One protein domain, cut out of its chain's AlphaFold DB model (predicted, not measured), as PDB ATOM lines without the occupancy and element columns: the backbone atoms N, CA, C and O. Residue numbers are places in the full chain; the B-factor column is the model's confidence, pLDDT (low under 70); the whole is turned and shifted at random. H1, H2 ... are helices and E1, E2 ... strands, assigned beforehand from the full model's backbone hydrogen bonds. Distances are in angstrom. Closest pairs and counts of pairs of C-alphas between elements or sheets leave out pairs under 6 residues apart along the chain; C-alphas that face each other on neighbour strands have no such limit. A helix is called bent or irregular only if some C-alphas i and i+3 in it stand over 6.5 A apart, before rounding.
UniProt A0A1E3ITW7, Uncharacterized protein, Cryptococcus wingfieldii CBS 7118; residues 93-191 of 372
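Overview. This is residues 93 to 191 of the 372 residues of an uncharacterized protein of Cryptococcus wingfieldii CBS 7118 (UniProt A0A1E3ITW7). A strongly twisted sheet of four strands has H4 packed on one face, standing up from it, with H1 on that face too, near where E3 begins. H2 meets the opposite face with residues 150 to 153 and runs off away from E1; the loop after it folds back to H3, beside edge strand E4. The 99 printed residues hold four named helices and four named strands, ordered H1 E1 E2 E3 E4 H2 H3 H4, class mixed. The strands form an antiparallel meander, each the neighbour of the one before; the whole is compact, radius of gyration of the C-alphas 13.1 A, spanning 40 by 33 by 24 A.

Arrangement. E1, residues 110 to 114, and E2, residues 117 to 124, form a hairpin, with N 111 and O 119 at 2.9 A. E2 forms another with E3, residues 129 to 141, N 120 and O 136 at 2.9 A; E3 bends by 110 degrees at residue 133. E3 and E4, residues 144 to 147, form a third, N 139 and O 146 at 2.8 A. H4, residues 174 to 181, lies over E4 at a height over the sheet of 8.0 A; the closest C-alphas, of Val 145 and Cys 176, are 6.2 A apart. H1, residues 95 to 105, touches H4 about perpendicular at 81 degrees, C-alphas of Trp 96 and Thr 174 closest at 5.0 A. H2, residues 150 to 159, comes closest to E2 at the C-alphas of Ala 151 and Trp 123, 6.3 A. H3, residues 166 to 171, only grazes the sheet and is only just irregular, C-alphas 167 and 170 being 6.6 A apart. Each O i to N i+4 pair is within hydrogen-bond range in H1, H2 and H4; H3 has 0 of 2, and 1 of 3 O i to N i+3 pairs.

Along the chain. E3 is 26.9 A long, E2 21.0 A, H1 15.5 A and H2 14.0 A. H1 begins at C-alpha 95, (-10.775, 1.631, -3.632), and H4 ends at C-alpha 181, (-6.933, 7.340, -13.358).

Size, cuts and confidence. The farthest C-alphas, of Gly 162 and Asn 191, are 42.4 A apart. The printed part has no cut and no long link. Its mean pLDDT is 72.3, with residues 156 to 172 among those under 70.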
ATOM      1  N   PRO A  93      -9.379   6.701   1.514       78.62
ATOM      2  CA  PRO A  93      -9.004   6.662   0.106       78.62
ATOM      3  C   PRO A  93      -9.949   5.757  -0.678       78.62
ATOM      4  O   PRO A  93     -10.375   4.706  -0.171       78.62
ATOM      5  N   GLU A  94     -10.251   6.150  -1.914       86.00
ATOM      6  CA  GLU A  94     -11.087   5.368  -2.819       86.00
ATOM      7  C   GLU A  94     -10.444   4.002  -3.105       86.00
ATOM      8  O   GLU A  94      -9.224   3.822  -3.032       86.00
ATOM      9  N   ASN A  95     -11.259   3.005  -3.457       88.44
ATOM     10  CA  ASN A  95     -10.775   1.631  -3.632       88.44
ATOM     11  C   ASN A  95      -9.646   1.517  -4.671       88.44
ATOM     12  O   ASN A  95      -8.721   0.732  -4.474       88.44
ATOM     13  N   TRP A  96      -9.683   2.296  -5.759       88.12
ATOM     14  CA  TRP A  96      -8.634   2.252  -6.788       88.12
ATOM     15  C   TRP A  96      -7.321   2.866  -6.296       88.12
ATOM     16  O   TRP A  96      -6.255   2.370  -6.653       88.12
ATOM     17  N   GLN A  97      -7.371   3.876  -5.422       88.06
ATOM     18  CA  GLN A  97      -6.178   4.453  -4.797       88.06
ATOM     19  C   GLN A  97      -5.505   3.419  -3.895       88.06
ATOM     20  O   GLN A  97      -4.287   3.241  -3.951       88.06
ATOM     21  N   ARG A  98      -6.302   2.669  -3.120       86.06
ATOM     22  CA  ARG A  98      -5.799   1.547  -2.311       86.06
ATOM     23  C   ARG A  98      -5.165   0.477  -3.191       86.06
ATOM     24  O   ARG A  98      -4.048   0.054  -2.917       86.06
ATOM     25  N   TYR A  99      -5.839   0.090  -4.275       84.81
ATOM     26  CA  TYR A  99      -5.308  -0.886  -5.225       84.81
ATOM     27  C   TYR A  99      -3.975  -0.419  -5.827       84.81
ATOM     28  O   TYR A  99      -3.008  -1.176  -5.837       84.81
ATOM     29  N   ARG A 100      -3.882   0.843  -6.267       83.00
ATOM     30  CA  ARG A 100      -2.645   1.438  -6.797       83.00
ATOM     31  C   ARG A 100      -1.487   1.317  -5.814       83.00
ATOM     32  O   ARG A 100      -0.388   0.943  -6.216       83.00
ATOM     33  N   ILE A 101      -1.724   1.639  -4.542       75.06
ATOM     34  CA  ILE A 101      -0.704   1.534  -3.491       75.06
ATOM     35  C   ILE A 101      -0.226   0.086  -3.360       75.06
ATOM     36  O   ILE A 101       0.975  -0.143  -3.282       75.06
ATOM     37  N   LEU A 102      -1.143  -0.882  -3.383       73.44
ATOM     38  CA  LEU A 102      -0.806  -2.305  -3.286       73.44
ATOM     39  C   LEU A 102       0.008  -2.791  -4.490       73.44
ATOM     40  O   LEU A 102       0.994  -3.495  -4.304       73.44
ATOM     41  N   VAL A 103      -0.317  -2.352  -5.709       70.56
ATOM     42  CA  VAL A 103       0.503  -2.675  -6.891       70.56
ATOM     43  C   VAL A 103       1.897  -2.062  -6.777       70.56
ATOM     44  O   VAL A 103       2.884  -2.755  -6.995       70.56
ATOM     45  N   LYS A 104       2.007  -0.790  -6.368       66.69
ATOM     46  CA  LYS A 104       3.312  -0.131  -6.165       66.69
ATOM     47  C   LYS A 104       4.157  -0.798  -5.078       66.69
ATOM     48  O   LYS A 104       5.378  -0.717  -5.131       66.69
ATOM     49  N   LYS A 105       3.520  -1.429  -4.088       60.97
ATOM     50  CA  LYS A 105       4.202  -2.197  -3.039       60.97
ATOM     51  C   LYS A 105       4.608  -3.605  -3.488       60.97
ATOM     52  O   LYS A 105       5.481  -4.184  -2.855       60.97
ATOM     53  N   GLY A 106       4.030  -4.120  -4.575       58.12
ATOM     54  CA  GLY A 106       4.235  -5.491  -5.052       58.12
ATOM     55  C   GLY A 106       3.226  -6.509  -4.502       58.12
ATOM     56  O   GLY A 106       3.345  -7.695  -4.788       58.12
ATOM     57  N   ASP A 107       2.205  -6.060  -3.766       62.19
ATOM     58  CA  ASP A 107       1.167  -6.915  -3.166       62.19
ATOM     59  C   ASP A 107       0.056  -7.303  -4.165       62.19
ATOM     60  O   ASP A 107      -0.791  -8.154  -3.888       62.19
ATOM     61  N   ALA A 108       0.028  -6.655  -5.331       69.69
ATOM     62  CA  ALA A 108      -0.909  -6.912  -6.417       69.69
ATOM     63  C   ALA A 108      -0.203  -6.787  -7.766       69.69
ATOM     64  O   ALA A 108       0.738  -6.010  -7.913       69.69
ATOM     65  N   LEU A 109      -0.689  -7.522  -8.765       70.94
ATOM     66  CA  LEU A 109      -0.115  -7.508 -10.104       70.94
ATOM     67  C   LEU A 109      -1.023  -6.814 -11.113       70.94
ATOM     68  O   LEU A 109      -2.245  -6.972 -11.097       70.94
ATOM     69  N   VAL A 110      -0.378  -6.118 -12.047       71.69
ATOM     70  CA  VAL A 110      -0.972  -5.641 -13.294       71.69
ATOM     71  C   VAL A 110      -0.090  -6.137 -14.423       71.69
ATOM     72  O   VAL A 110       1.079  -5.778 -14.511       71.69
ATOM     73  N   VAL A 111      -0.647  -7.000 -15.264       72.62
ATOM     74  CA  VAL A 111       0.107  -7.700 -16.302       72.62
ATOM     75  C   VAL A 111      -0.562  -7.438 -17.642       72.62
ATOM     76  O   VAL A 111      -1.693  -7.869 -17.852       72.62
ATOM     77  N   GLU A 112       0.095  -6.730 -18.561       70.81
ATOM     78  CA  GLU A 112      -0.423  -6.605 -19.929       70.81
ATOM     79  C   GLU A 112      -0.303  -7.959 -20.614       70.81
ATOM     80  O   GLU A 112       0.801  -8.448 -20.786       70.81
ATOM     81  N   LEU A 113      -1.422  -8.575 -20.996       67.88
ATOM     82  CA  LEU A 113      -1.413  -9.871 -21.670       67.88
ATOM     83  C   LEU A 113      -1.132  -9.722 -23.170       67.88
ATOM     84  O   LEU A 113      -0.434 -10.537 -23.769       67.88
ATOM     85  N   TRP A 114      -1.754  -8.724 -23.792       67.25
ATOM     86  CA  TRP A 114      -1.518  -8.280 -25.163       67.25
ATOM     87  C   TRP A 114      -2.207  -6.931 -25.360       67.25
ATOM     88  O   TRP A 114      -3.069  -6.566 -24.563       67.25
ATOM     89  N   ARG A 115      -1.874  -6.228 -26.450       66.31
ATOM     90  CA  ARG A 115      -2.341  -4.859 -26.714       66.31
ATOM     91  C   ARG A 115      -3.811  -4.640 -26.341       66.31
ATOM     92  O   ARG A 115      -4.712  -5.178 -26.993       66.31
ATOM     93  N   GLY A 116      -4.020  -3.801 -25.328       68.88
ATOM     94  CA  GLY A 116      -5.347  -3.394 -24.870       68.88
ATOM     95  C   GLY A 116      -6.018  -4.352 -23.884       68.88
ATOM     96  O   GLY A 116      -7.202  -4.168 -23.605       68.88
ATOM     97  N   ILE A 117      -5.329  -5.381 -23.378       75.62
ATOM     98  CA  ILE A 117      -5.869  -6.347 -22.412       75.62
ATOM     99  C   ILE A 117      -4.856  -6.618 -21.300       75.62
ATOM    100  O   ILE A 117      -3.735  -7.053 -21.549       75.62
ATOM    101  N   TRP A 118      -5.302  -6.446 -20.057       78.12
ATOM    102  CA  TRP A 118      -4.511  -6.623 -18.843       78.12
ATOM    103  C   TRP A 118      -5.150  -7.646 -17.909       78.12
ATOM    104  O   TRP A 118      -6.374  -7.747 -17.820       78.12
ATOM    105  N   LEU A 119      -4.313  -8.382 -17.189       78.19
ATOM    106  CA  LEU A 119      -4.673  -9.288 -16.110       78.19
ATOM    107  C   LEU A 119      -4.380  -8.617 -14.767       78.19
ATOM    108  O   LEU A 119      -3.283  -8.104 -14.552       78.19
ATOM    109  N   LEU A 120      -5.372  -8.619 -13.882       83.69
ATOM    110  CA  LEU A 120      -5.284  -8.051 -12.539       83.69
ATOM    111  C   LEU A 120      -5.905  -9.015 -11.527       83.69
ATOM    112  O   LEU A 120      -6.824  -9.768 -11.867       83.69
ATOM    113  N   HIS A 121      -5.460  -8.982 -10.271       82.75
ATOM    114  CA  HIS A 121      -6.169  -9.671  -9.188       82.75
ATOM    115  C   HIS A 121      -7.594  -9.126  -9.064       82.75
ATOM    116  O   HIS A 121      -7.798  -7.919  -9.117       82.75
ATOM    117  N   ASP A 122      -8.579 -10.005  -8.888       85.44
ATOM    118  CA  ASP A 122      -9.973  -9.615  -8.644       85.44
ATOM    119  C   ASP A 122     -10.070  -8.776  -7.356       85.44
ATOM    120  O   ASP A 122      -9.238  -8.913  -6.468       85.44
ATOM    121  N   TRP A 123     -11.086  -7.928  -7.210       87.62
ATOM    122  CA  TRP A 123     -11.223  -7.062  -6.032       87.62
ATOM    123  C   TRP A 123     -12.233  -7.644  -5.042       87.62
ATOM    124  O   TRP A 123     -13.392  -7.877  -5.402       87.62
ATOM    125  N   ASP A 124     -11.826  -7.862  -3.788       84.50
ATOM    126  CA  ASP A 124     -12.745  -8.234  -2.709       84.50
ATOM    127  C   ASP A 124     -13.285  -6.971  -2.029       84.50
ATOM    128  O   ASP A 124     -12.644  -6.379  -1.164       84.50
ATOM    129  N   GLU A 125     -14.504  -6.573  -2.397       80.94
ATOM    130  CA  GLU A 125     -15.176  -5.405  -1.814       80.94
ATOM    131  C   GLU A 125     -15.431  -5.517  -0.308       80.94
ATOM    132  O   GLU A 125     -15.565  -4.495   0.355       80.94
ATOM    133  N   THR A 126     -15.515  -6.732   0.240       81.31
ATOM    134  CA  THR A 126     -15.804  -6.931   1.670       81.31
ATOM    135  C   THR A 126     -14.560  -6.666   2.499       81.31
ATOM    136  O   THR A 126     -14.626  -6.061   3.564       81.31
ATOM    137  N   LYS A 127     -13.418  -7.146   2.003       82.31
ATOM    138  CA  LYS A 127     -12.127  -7.037   2.682       82.31
ATOM    139  C   LYS A 127     -11.331  -5.805   2.257       82.31
ATOM    140  O   LYS A 127     -10.346  -5.483   2.906       82.31
ATOM    141  N   LEU A 128     -11.757  -5.132   1.185       83.38
ATOM    142  CA  LEU A 128     -11.085  -3.976   0.586       83.38
ATOM    143  C   LEU A 128      -9.629  -4.277   0.211       83.38
ATOM    144  O   LEU A 128      -8.744  -3.439   0.383       83.38
ATOM    145  N   VAL A 129      -9.401  -5.488  -0.301       81.19
ATOM    146  CA  VAL A 129      -8.094  -5.968  -0.761       81.19
ATOM    147  C   VAL A 129      -8.240  -6.768  -2.061       81.19
ATOM    148  O   VAL A 129      -9.320  -7.299  -2.348       81.19
ATOM    149  N   PRO A 130      -7.164  -6.899  -2.852       78.56
ATOM    150  CA  PRO A 130      -7.108  -7.817  -3.975       78.56
ATOM    151  C   PRO A 130      -7.315  -9.260  -3.510       78.56
ATOM    152  O   PRO A 130      -6.811  -9.708  -2.479       78.56
ATOM    153  N   SER A 131      -8.073 -10.013  -4.288       78.25
ATOM    154  CA  SER A 131      -8.312 -11.426  -4.070       78.25
ATOM    155  C   SER A 131      -7.054 -12.205  -4.425       78.25
ATOM    156  O   SER A 131      -6.748 -12.404  -5.601       78.25
ATOM    157  N   ALA A 132      -6.408 -12.762  -3.404       66.31
ATOM    158  CA  ALA A 132      -5.244 -13.630  -3.554       66.31
ATOM    159  C   ALA A 132      -5.489 -14.847  -4.465       66.31
ATOM    160  O   ALA A 132      -4.538 -15.413  -4.980       66.31
ATOM    161  N   SER A 133      -6.746 -15.253  -4.696       68.12
ATOM    162  CA  SER A 133      -7.075 -16.501  -5.404       68.12
ATOM    163  C   SER A 133      -7.624 -16.355  -6.825       68.12
ATOM    164  O   SER A 133      -7.880 -17.366  -7.495       68.12
ATOM    165  N   LYS A 134      -7.862 -15.119  -7.283       75.62
ATOM    166  CA  LYS A 134      -8.658 -14.863  -8.489       75.62
ATOM    167  C   LYS A 134      -8.062 -13.762  -9.336       75.62
ATOM    168  O   LYS A 134      -7.768 -12.694  -8.814       75.62
ATOM    169  N   PHE A 135      -8.018 -13.998 -10.639       80.62
ATOM    170  CA  PHE A 135      -7.675 -12.984 -11.626       80.62
ATOM    171  C   PHE A 135      -8.866 -12.613 -12.507       80.62
ATOM    172  O   PHE A 135      -9.699 -13.456 -12.864       80.62
ATOM    173  N   CYS A 136      -8.902 -11.344 -12.883       82.38
ATOM    174  CA  CYS A 136      -9.839 -10.748 -13.816       82.38
ATOM    175  C   CYS A 136      -9.079 -10.057 -14.953       82.38
ATOM    176  O   CYS A 136      -7.887  -9.772 -14.854       82.38
ATOM    177  N   HIS A 137      -9.788  -9.797 -16.037       83.56
ATOM    178  CA  HIS A 137      -9.283  -9.126 -17.215       83.56
ATOM    179  C   HIS A 137      -9.874  -7.727 -17.294       83.56
ATOM    180  O   HIS A 137     -11.092  -7.549 -17.190       83.56
ATOM    181  N   VAL A 138      -9.010  -6.749 -17.533       82.88
ATOM    182  CA  VAL A 138      -9.376  -5.411 -17.992       82.88
ATOM    183  C   VAL A 138      -9.093  -5.348 -19.485       82.88
ATOM    184  O   VAL A 138      -8.023  -5.744 -19.930       82.88
ATOM    185  N   SER A 139     -10.053  -4.879 -20.272       79.31
ATOM    186  CA  SER A 139      -9.928  -4.751 -21.722       79.31
ATOM    187  C   SER A 139     -10.313  -3.352 -22.169       79.31
ATOM    188  O   SER A 139     -11.340  -2.830 -21.732       79.31
ATOM    189  N   VAL A 140      -9.569  -2.805 -23.118       76.06
ATOM    190  CA  VAL A 140      -9.847  -1.526 -23.762       76.06
ATOM    191  C   VAL A 140     -10.138  -1.794 -25.228       76.06
ATOM    192  O   VAL A 140      -9.285  -2.274 -25.970       76.06
ATOM    193  N   HIS A 141     -11.364  -1.502 -25.644       70.00
ATOM    194  CA  HIS A 141     -11.813  -1.696 -27.016       70.00
ATOM    195  C   HIS A 141     -12.639  -0.491 -27.455       70.00
ATOM    196  O   HIS A 141     -13.607  -0.147 -26.783       70.00
ATOM    197  N   ASN A 142     -12.285   0.135 -28.581       67.38
ATOM    198  CA  ASN A 142     -12.949   1.341 -29.098       67.38
ATOM    199  C   ASN A 142     -13.153   2.413 -28.012       67.38
ATOM    200  O   ASN A 142     -14.274   2.865 -27.794       67.38
ATOM    201  N   GLU A 143     -12.092   2.738 -27.262       69.44
ATOM    202  CA  GLU A 143     -12.129   3.724 -26.161       69.44
ATOM    203  C   GLU A 143     -13.084   3.352 -25.005       69.44
ATOM    204  O   GLU A 143     -13.391   4.158 -24.122       69.44
ATOM    205  N   GLN A 144     -13.572   2.108 -24.980       75.31
ATOM    206  CA  GLN A 144     -14.363   1.558 -23.890       75.31
ATOM    207  C   GLN A 144     -13.517   0.619 -23.040       75.31
ATOM    208  O   GLN A 144     -13.005  -0.391 -23.521       75.31
ATOM    209  N   VAL A 145     -13.418   0.950 -21.753       78.94
ATOM    210  CA  VAL A 145     -12.797   0.106 -20.732       78.94
ATOM    211  C   VAL A 145     -13.858  -0.827 -20.162       78.94
ATOM    212  O   VAL A 145     -14.926  -0.376 -19.738       78.94
ATOM    213  N   SER A 146     -13.576  -2.125 -20.137       81.75
ATOM    214  CA  SER A 146     -14.433  -3.127 -19.506       81.75
ATOM    215  C   SER A 146     -13.614  -4.054 -18.622       81.75
ATOM    216  O   SER A 146     -12.447  -4.311 -18.902       81.75
ATOM    217  N   CYS A 147     -14.231  -4.575 -17.566       83.25
ATOM    218  CA  CYS A 147     -13.604  -5.543 -16.677       83.25
ATOM    219  C   CYS A 147     -14.568  -6.692 -16.378       83.25
ATOM    220  O   CYS A 147     -15.786  -6.498 -16.314       83.25
ATOM    221  N   ASP A 148     -14.042  -7.903 -16.212       80.56
ATOM    222  CA  ASP A 148     -14.826  -9.090 -15.856       80.56
ATOM    223  C   ASP A 148     -14.714  -9.494 -14.375       80.56
ATOM    224  O   ASP A 148     -15.110 -10.604 -14.006       80.56
ATOM    225  N   CYS A 149     -14.240  -8.578 -13.527       84.44
ATOM    226  CA  CYS A 149     -14.115  -8.788 -12.090       84.44
ATOM    227  C   CYS A 149     -15.461  -9.141 -11.437       84.44
ATOM    228  O   CYS A 149     -16.545  -8.696 -11.848       84.44
ATOM    229  N   SER A 150     -15.406  -9.981 -10.402       80.62
ATOM    230  CA  SER A 150     -16.620 -10.525  -9.789       80.62
ATOM    231  C   SER A 150     -17.422  -9.449  -9.056       80.62
ATOM    232  O   SER A 150     -18.657  -9.468  -9.099       80.62
ATOM    233  N   ALA A 151     -16.720  -8.481  -8.464       75.38
ATOM    234  CA  ALA A 151     -17.236  -7.245  -7.885       75.38
ATOM    235  C   ALA A 151     -18.146  -6.478  -8.865       75.38
ATOM    236  O   ALA A 151     -19.357  -6.347  -8.642       75.38
ATOM    237  N   ALA A 152     -17.613  -6.090 -10.030       74.50
ATOM    238  CA  ALA A 152     -18.382  -5.376 -11.046       74.50
ATOM    239  C   ALA A 152     -19.557  -6.211 -11.567       74.50
ATOM    240  O   ALA A 152     -20.662  -5.696 -11.730       74.50
ATOM    241  N   LYS A 153     -19.375  -7.523 -11.774       73.50
ATOM    242  CA  LYS A 153     -20.461  -8.407 -12.227       73.50
ATOM    243  C   LYS A 153     -21.632  -8.451 -11.240       73.50
ATOM    244  O   LYS A 153     -22.791  -8.407 -11.671       73.50
ATOM    245  N   LYS A 154     -21.348  -8.530  -9.934       72.75
ATOM    246  CA  LYS A 154     -22.367  -8.482  -8.871       72.75
ATOM    247  C   LYS A 154     -23.115  -7.152  -8.900       72.75
ATOM    248  O   LYS A 154     -24.343  -7.167  -8.944       72.75
ATOM    249  N   ARG A 155     -22.392  -6.029  -8.974       70.06
ATOM    250  CA  ARG A 155     -22.984  -4.684  -9.058       70.06
ATOM    251  C   ARG A 155     -23.854  -4.514 -10.296       70.06
ATOM    252  O   ARG A 155     -24.983  -4.068 -10.172       70.06
ATOM    253  N   LEU A 156     -23.405  -4.972 -11.463       67.44
ATOM    254  CA  LEU A 156     -24.196  -4.935 -12.699       67.44
ATOM    255  C   LEU A 156     -25.447  -5.806 -12.630       67.44
ATOM    256  O   LEU A 156     -26.480  -5.452 -13.184       67.44
ATOM    257  N   THR A 157     -25.371  -6.960 -11.969       67.94
ATOM    258  CA  THR A 157     -26.530  -7.848 -11.806       67.94
ATOM    259  C   THR A 157     -27.537  -7.257 -10.819       67.94
ATOM    260  O   THR A 157     -28.741  -7.362 -11.047       67.94
ATOM    261  N   ALA A 158     -27.065  -6.587  -9.765       64.12
ATOM    262  CA  ALA A 158     -27.912  -5.812  -8.861       64.12
ATOM    263  C   ALA A 158     -28.543  -4.602  -9.579       64.12
ATOM    264  O   ALA A 158     -29.748  -4.391  -9.492       64.12
ATOM    265  N   ALA A 159     -27.753  -3.881 -10.372       62.22
ATOM    266  CA  ALA A 159     -28.140  -2.711 -11.153       62.22
ATOM    267  C   ALA A 159     -29.122  -3.017 -12.299       62.22
ATOM    268  O   ALA A 159     -30.033  -2.238 -12.560       62.22
ATOM    269  N   LYS A 160     -29.005  -4.175 -12.963       59.22
ATOM    270  CA  LYS A 160     -29.955  -4.619 -13.999       59.22
ATOM    271  C   LYS A 160     -31.366  -4.873 -13.465       59.22
ATOM    272  O   LYS A 160     -32.302  -4.870 -14.256       59.22
ATOM    273  N   LYS A 161     -31.548  -5.028 -12.147       56.97
ATOM    274  CA  LYS A 161     -32.881  -5.013 -11.519       56.97
ATOM    275  C   LYS A 161     -33.486  -3.600 -11.415       56.97
ATOM    276  O   LYS A 161     -34.647  -3.490 -11.048       56.97
ATOM    277  N   GLY A 162     -32.733  -2.551 -11.765       50.44
ATOM    278  CA  GLY A 162     -33.134  -1.141 -11.693       50.44
ATOM    279  C   GLY A 162     -32.747  -0.278 -12.906       50.44
ATOM    280  O   GLY A 162     -32.726   0.936 -12.773       50.44
ATOM    281  N   SER A 163     -32.479  -0.869 -14.081       48.91
ATOM    282  CA  SER A 163     -32.144  -0.162 -15.338       48.91
ATOM    283  C   SER A 163     -30.869   0.699 -15.287       48.91
ATOM    284  O   SER A 163     -30.931   1.923 -15.260       48.91
ATOM    285  N   LEU A 164     -29.701   0.059 -15.378       48.44
ATOM    286  CA  LEU A 164     -28.449   0.730 -15.757       48.44
ATOM    287  C   LEU A 164     -27.950   0.179 -17.099       48.44
ATOM    288  O   LEU A 164     -28.071  -1.016 -17.393       48.44
ATOM    289  N   SER A 165     -27.436   1.081 -17.926       50.34
ATOM    290  CA  SER A 165     -26.985   0.827 -19.290       50.34
ATOM    291  C   SER A 165     -25.600   0.163 -19.303       50.34
ATOM    292  O   SER A 165     -24.867   0.176 -18.317       50.34
ATOM    293  N   ALA A 166     -25.194  -0.415 -20.438       48.75
ATOM    294  CA  ALA A 166     -23.848  -0.983 -20.593       48.75
ATOM    295  C   ALA A 166     -22.718   0.059 -20.407       48.75
ATOM    296  O   ALA A 166     -21.590  -0.326 -20.102       48.75
ATOM    297  N   GLY A 167     -23.025   1.360 -20.524       46.44
ATOM    298  CA  GLY A 167     -22.090   2.461 -20.266       46.44
ATOM    299  C   GLY A 167     -21.727   2.654 -18.787       46.44
ATOM    300  O   GLY A 167     -20.698   3.257 -18.490       46.44
ATOM    301  N   ASP A 168     -22.501   2.080 -17.861       53.41
ATOM    302  CA  ASP A 168     -22.341   2.277 -16.413       53.41
ATOM    303  C   ASP A 168     -21.310   1.340 -15.762       53.41
ATOM    304  O   ASP A 168     -20.995   1.476 -14.579       53.41
ATOM    305  N   GLN A 169     -20.710   0.415 -16.527       51.88
ATOM    306  CA  GLN A 169     -19.578  -0.395 -16.045       51.88
ATOM    307  C   GLN A 169     -18.396   0.458 -15.578       51.88
ATOM    308  O   GLN A 169     -17.680   0.055 -14.661       51.88
ATOM    309  N   ARG A 170     -18.227   1.640 -16.185       52.47
ATOM    310  CA  ARG A 170     -17.147   2.586 -15.888       52.47
ATOM    311  C   ARG A 170     -17.199   3.148 -14.468       52.47
ATOM    312  O   ARG A 170     -16.174   3.602 -14.006       52.47
ATOM    313  N   ARG A 171     -18.354   3.119 -13.788       56.38
ATOM    314  CA  ARG A 171     -18.537   3.703 -12.441       56.38
ATOM    315  C   ARG A 171     -18.552   2.677 -11.306       56.38
ATOM    316  O   ARG A 171     -18.812   3.027 -10.160       56.38
ATOM    317  N   LEU A 172     -18.379   1.392 -11.619       69.00
ATOM    318  CA  LEU A 172     -18.657   0.306 -10.673       69.00
ATOM    319  C   LEU A 172     -17.468  -0.622 -10.433       69.00
ATOM    320  O   LEU A 172     -17.587  -1.525  -9.603       69.00
ATOM    321  N   CYS A 173     -16.352  -0.434 -11.133       85.31
ATOM    322  CA  CYS A 173     -15.232  -1.360 -11.107       85.31
ATOM    323  C   CYS A 173     -13.935  -0.655 -10.716       85.31
ATOM    324  O   CYS A 173     -13.388   0.103 -11.511       85.31
ATOM    325  N   THR A 174     -13.378  -1.046  -9.569       87.75
ATOM    326  CA  THR A 174     -12.078  -0.574  -9.079       87.75
ATOM    327  C   THR A 174     -10.957  -0.705 -10.114       87.75
ATOM    328  O   THR A 174     -10.105   0.168 -10.185       87.75
ATOM    329  N   HIS A 175     -10.965  -1.743 -10.956       87.25
ATOM    330  CA  HIS A 175      -9.952  -1.911 -12.005       87.25
ATOM    331  C   HIS A 175     -10.164  -0.991 -13.212       87.25
ATOM    332  O   HIS A 175      -9.191  -0.573 -13.831       87.25
ATOM    333  N   CYS A 176     -11.417  -0.679 -13.558       85.81
ATOM    334  CA  CYS A 176     -11.697   0.300 -14.609       85.81
ATOM    335  C   CYS A 176     -11.312   1.703 -14.134       85.81
ATOM    336  O   CYS A 176     -10.694   2.437 -14.895       85.81
ATOM    337  N   ASP A 177     -11.621   2.040 -12.878       86.94
ATOM    338  CA  ASP A 177     -11.214   3.305 -12.259       86.94
ATOM    339  C   ASP A 177      -9.685   3.402 -12.204       86.94
ATOM    340  O   ASP A 177      -9.108   4.404 -12.619       86.94
ATOM    341  N   LEU A 178      -9.011   2.325 -11.782       87.00
ATOM    342  CA  LEU A 178      -7.551   2.245 -11.784       87.00
ATOM    343  C   LEU A 178      -6.978   2.503 -13.183       87.00
ATOM    344  O   LEU A 178      -6.059   3.305 -13.311       87.00
ATOM    345  N   PHE A 179      -7.539   1.877 -14.222       84.31
ATOM    346  CA  PHE A 179      -7.128   2.107 -15.608       84.31
ATOM    347  C   PHE A 179      -7.303   3.567 -16.031       84.31
ATOM    348  O   PHE A 179      -6.382   4.162 -16.575       84.31
ATOM    349  N   LEU A 180      -8.467   4.157 -15.758       82.38
ATOM    350  CA  LEU A 180      -8.791   5.519 -16.187       82.38
ATOM    351  C   LEU A 180      -7.969   6.591 -15.461       82.38
ATOM    352  O   LEU A 180      -7.664   7.626 -16.051       82.38
ATOM    353  N   HIS A 181      -7.634   6.363 -14.190       83.56
ATOM    354  CA  HIS A 181      -6.933   7.340 -13.358       83.56
ATOM    355  C   HIS A 181      -5.413   7.147 -13.316       83.56
ATOM    356  O   HIS A 181      -4.700   8.084 -12.960       83.56
ATOM    357  N   CYS A 182      -4.903   5.960 -13.656       81.56
ATOM    358  CA  CYS A 182      -3.491   5.601 -13.484       81.56
ATOM    359  C   CYS A 182      -2.886   5.019 -14.764       81.56
ATOM    360  O   CYS A 182      -2.407   3.886 -14.771       81.56
ATOM    361  N   ASN A 183      -2.878   5.798 -15.849       68.00
ATOM    362  CA  ASN A 183      -2.272   5.389 -17.126       68.00
ATOM    363  C   ASN A 183      -0.786   4.993 -16.992       68.00
ATOM    364  O   ASN A 183      -0.298   4.191 -17.781       68.00
ATOM    365  N   ASP A 184      -0.080   5.509 -15.979       68.25
ATOM    366  CA  ASP A 184       1.308   5.150 -15.659       68.25
ATOM    367  C   ASP A 184       1.489   3.658 -15.340       68.25
ATOM    368  O   ASP A 184       2.569   3.110 -15.540       68.25
ATOM    369  N   MET A 185       0.435   2.988 -14.870       69.75
ATOM    370  CA  MET A 185       0.459   1.565 -14.522       69.75
ATOM    371  C   MET A 185       0.113   0.637 -15.690       69.75
ATOM    372  O   MET A 185       0.258  -0.579 -15.567       69.75
ATOM    373  N   PHE A 186      -0.361   1.190 -16.806       71.00
ATOM    374  CA  PHE A 186      -0.785   0.442 -17.987       71.00
ATOM    375  C   PHE A 186       0.086   0.863 -19.173       71.00
ATOM    376  O   PHE A 186      -0.376   1.600 -20.049       71.00
ATOM    377  N   PRO A 187       1.365   0.437 -19.198       59.84
ATOM    378  CA  PRO A 187       2.253   0.775 -20.296       59.84
ATOM    379  C   PRO A 187       1.633   0.298 -21.609       59.84
ATOM    380  O   PRO A 187       1.084  -0.797 -21.695       59.84
ATOM    381  N   SER A 188       1.691   1.143 -22.634       52.81
ATOM    382  CA  SER A 188       1.275   0.764 -23.980       52.81
ATOM    383  C   SER A 188       2.433   0.026 -24.641       52.81
ATOM    384  O   SER A 188       3.259   0.662 -25.294       52.81
ATOM    385  N   THR A 189       2.546  -1.294 -24.469       51.56
ATOM    386  CA  THR A 189       3.567  -2.042 -25.215       51.56
ATOM    387  C   THR A 189       3.101  -2.215 -26.665       51.56
ATOM    388  O   THR A 189       2.374  -3.128 -27.055       51.56
ATOM    389  N   THR A 190       3.469  -1.259 -27.517       39.84
ATOM    390  CA  THR A 190       3.192  -1.290 -28.959       39.84
ATOM    391  C   THR A 190       4.181  -2.191 -29.691       39.84
ATOM    392  O   THR A 190       4.906  -1.714 -30.551       39.84
ATOM    393  N   ASN A 191       4.184  -3.496 -29.406       38.94
ATOM    394  CA  ASN A 191       4.901  -4.467 -30.236       38.94
ATOM    395  C   ASN A 191       3.914  -5.444 -30.895       38.94
ATOM    396  O   ASN A 191       3.132  -6.135 -30.245       38.94
TER     397      ASN A 191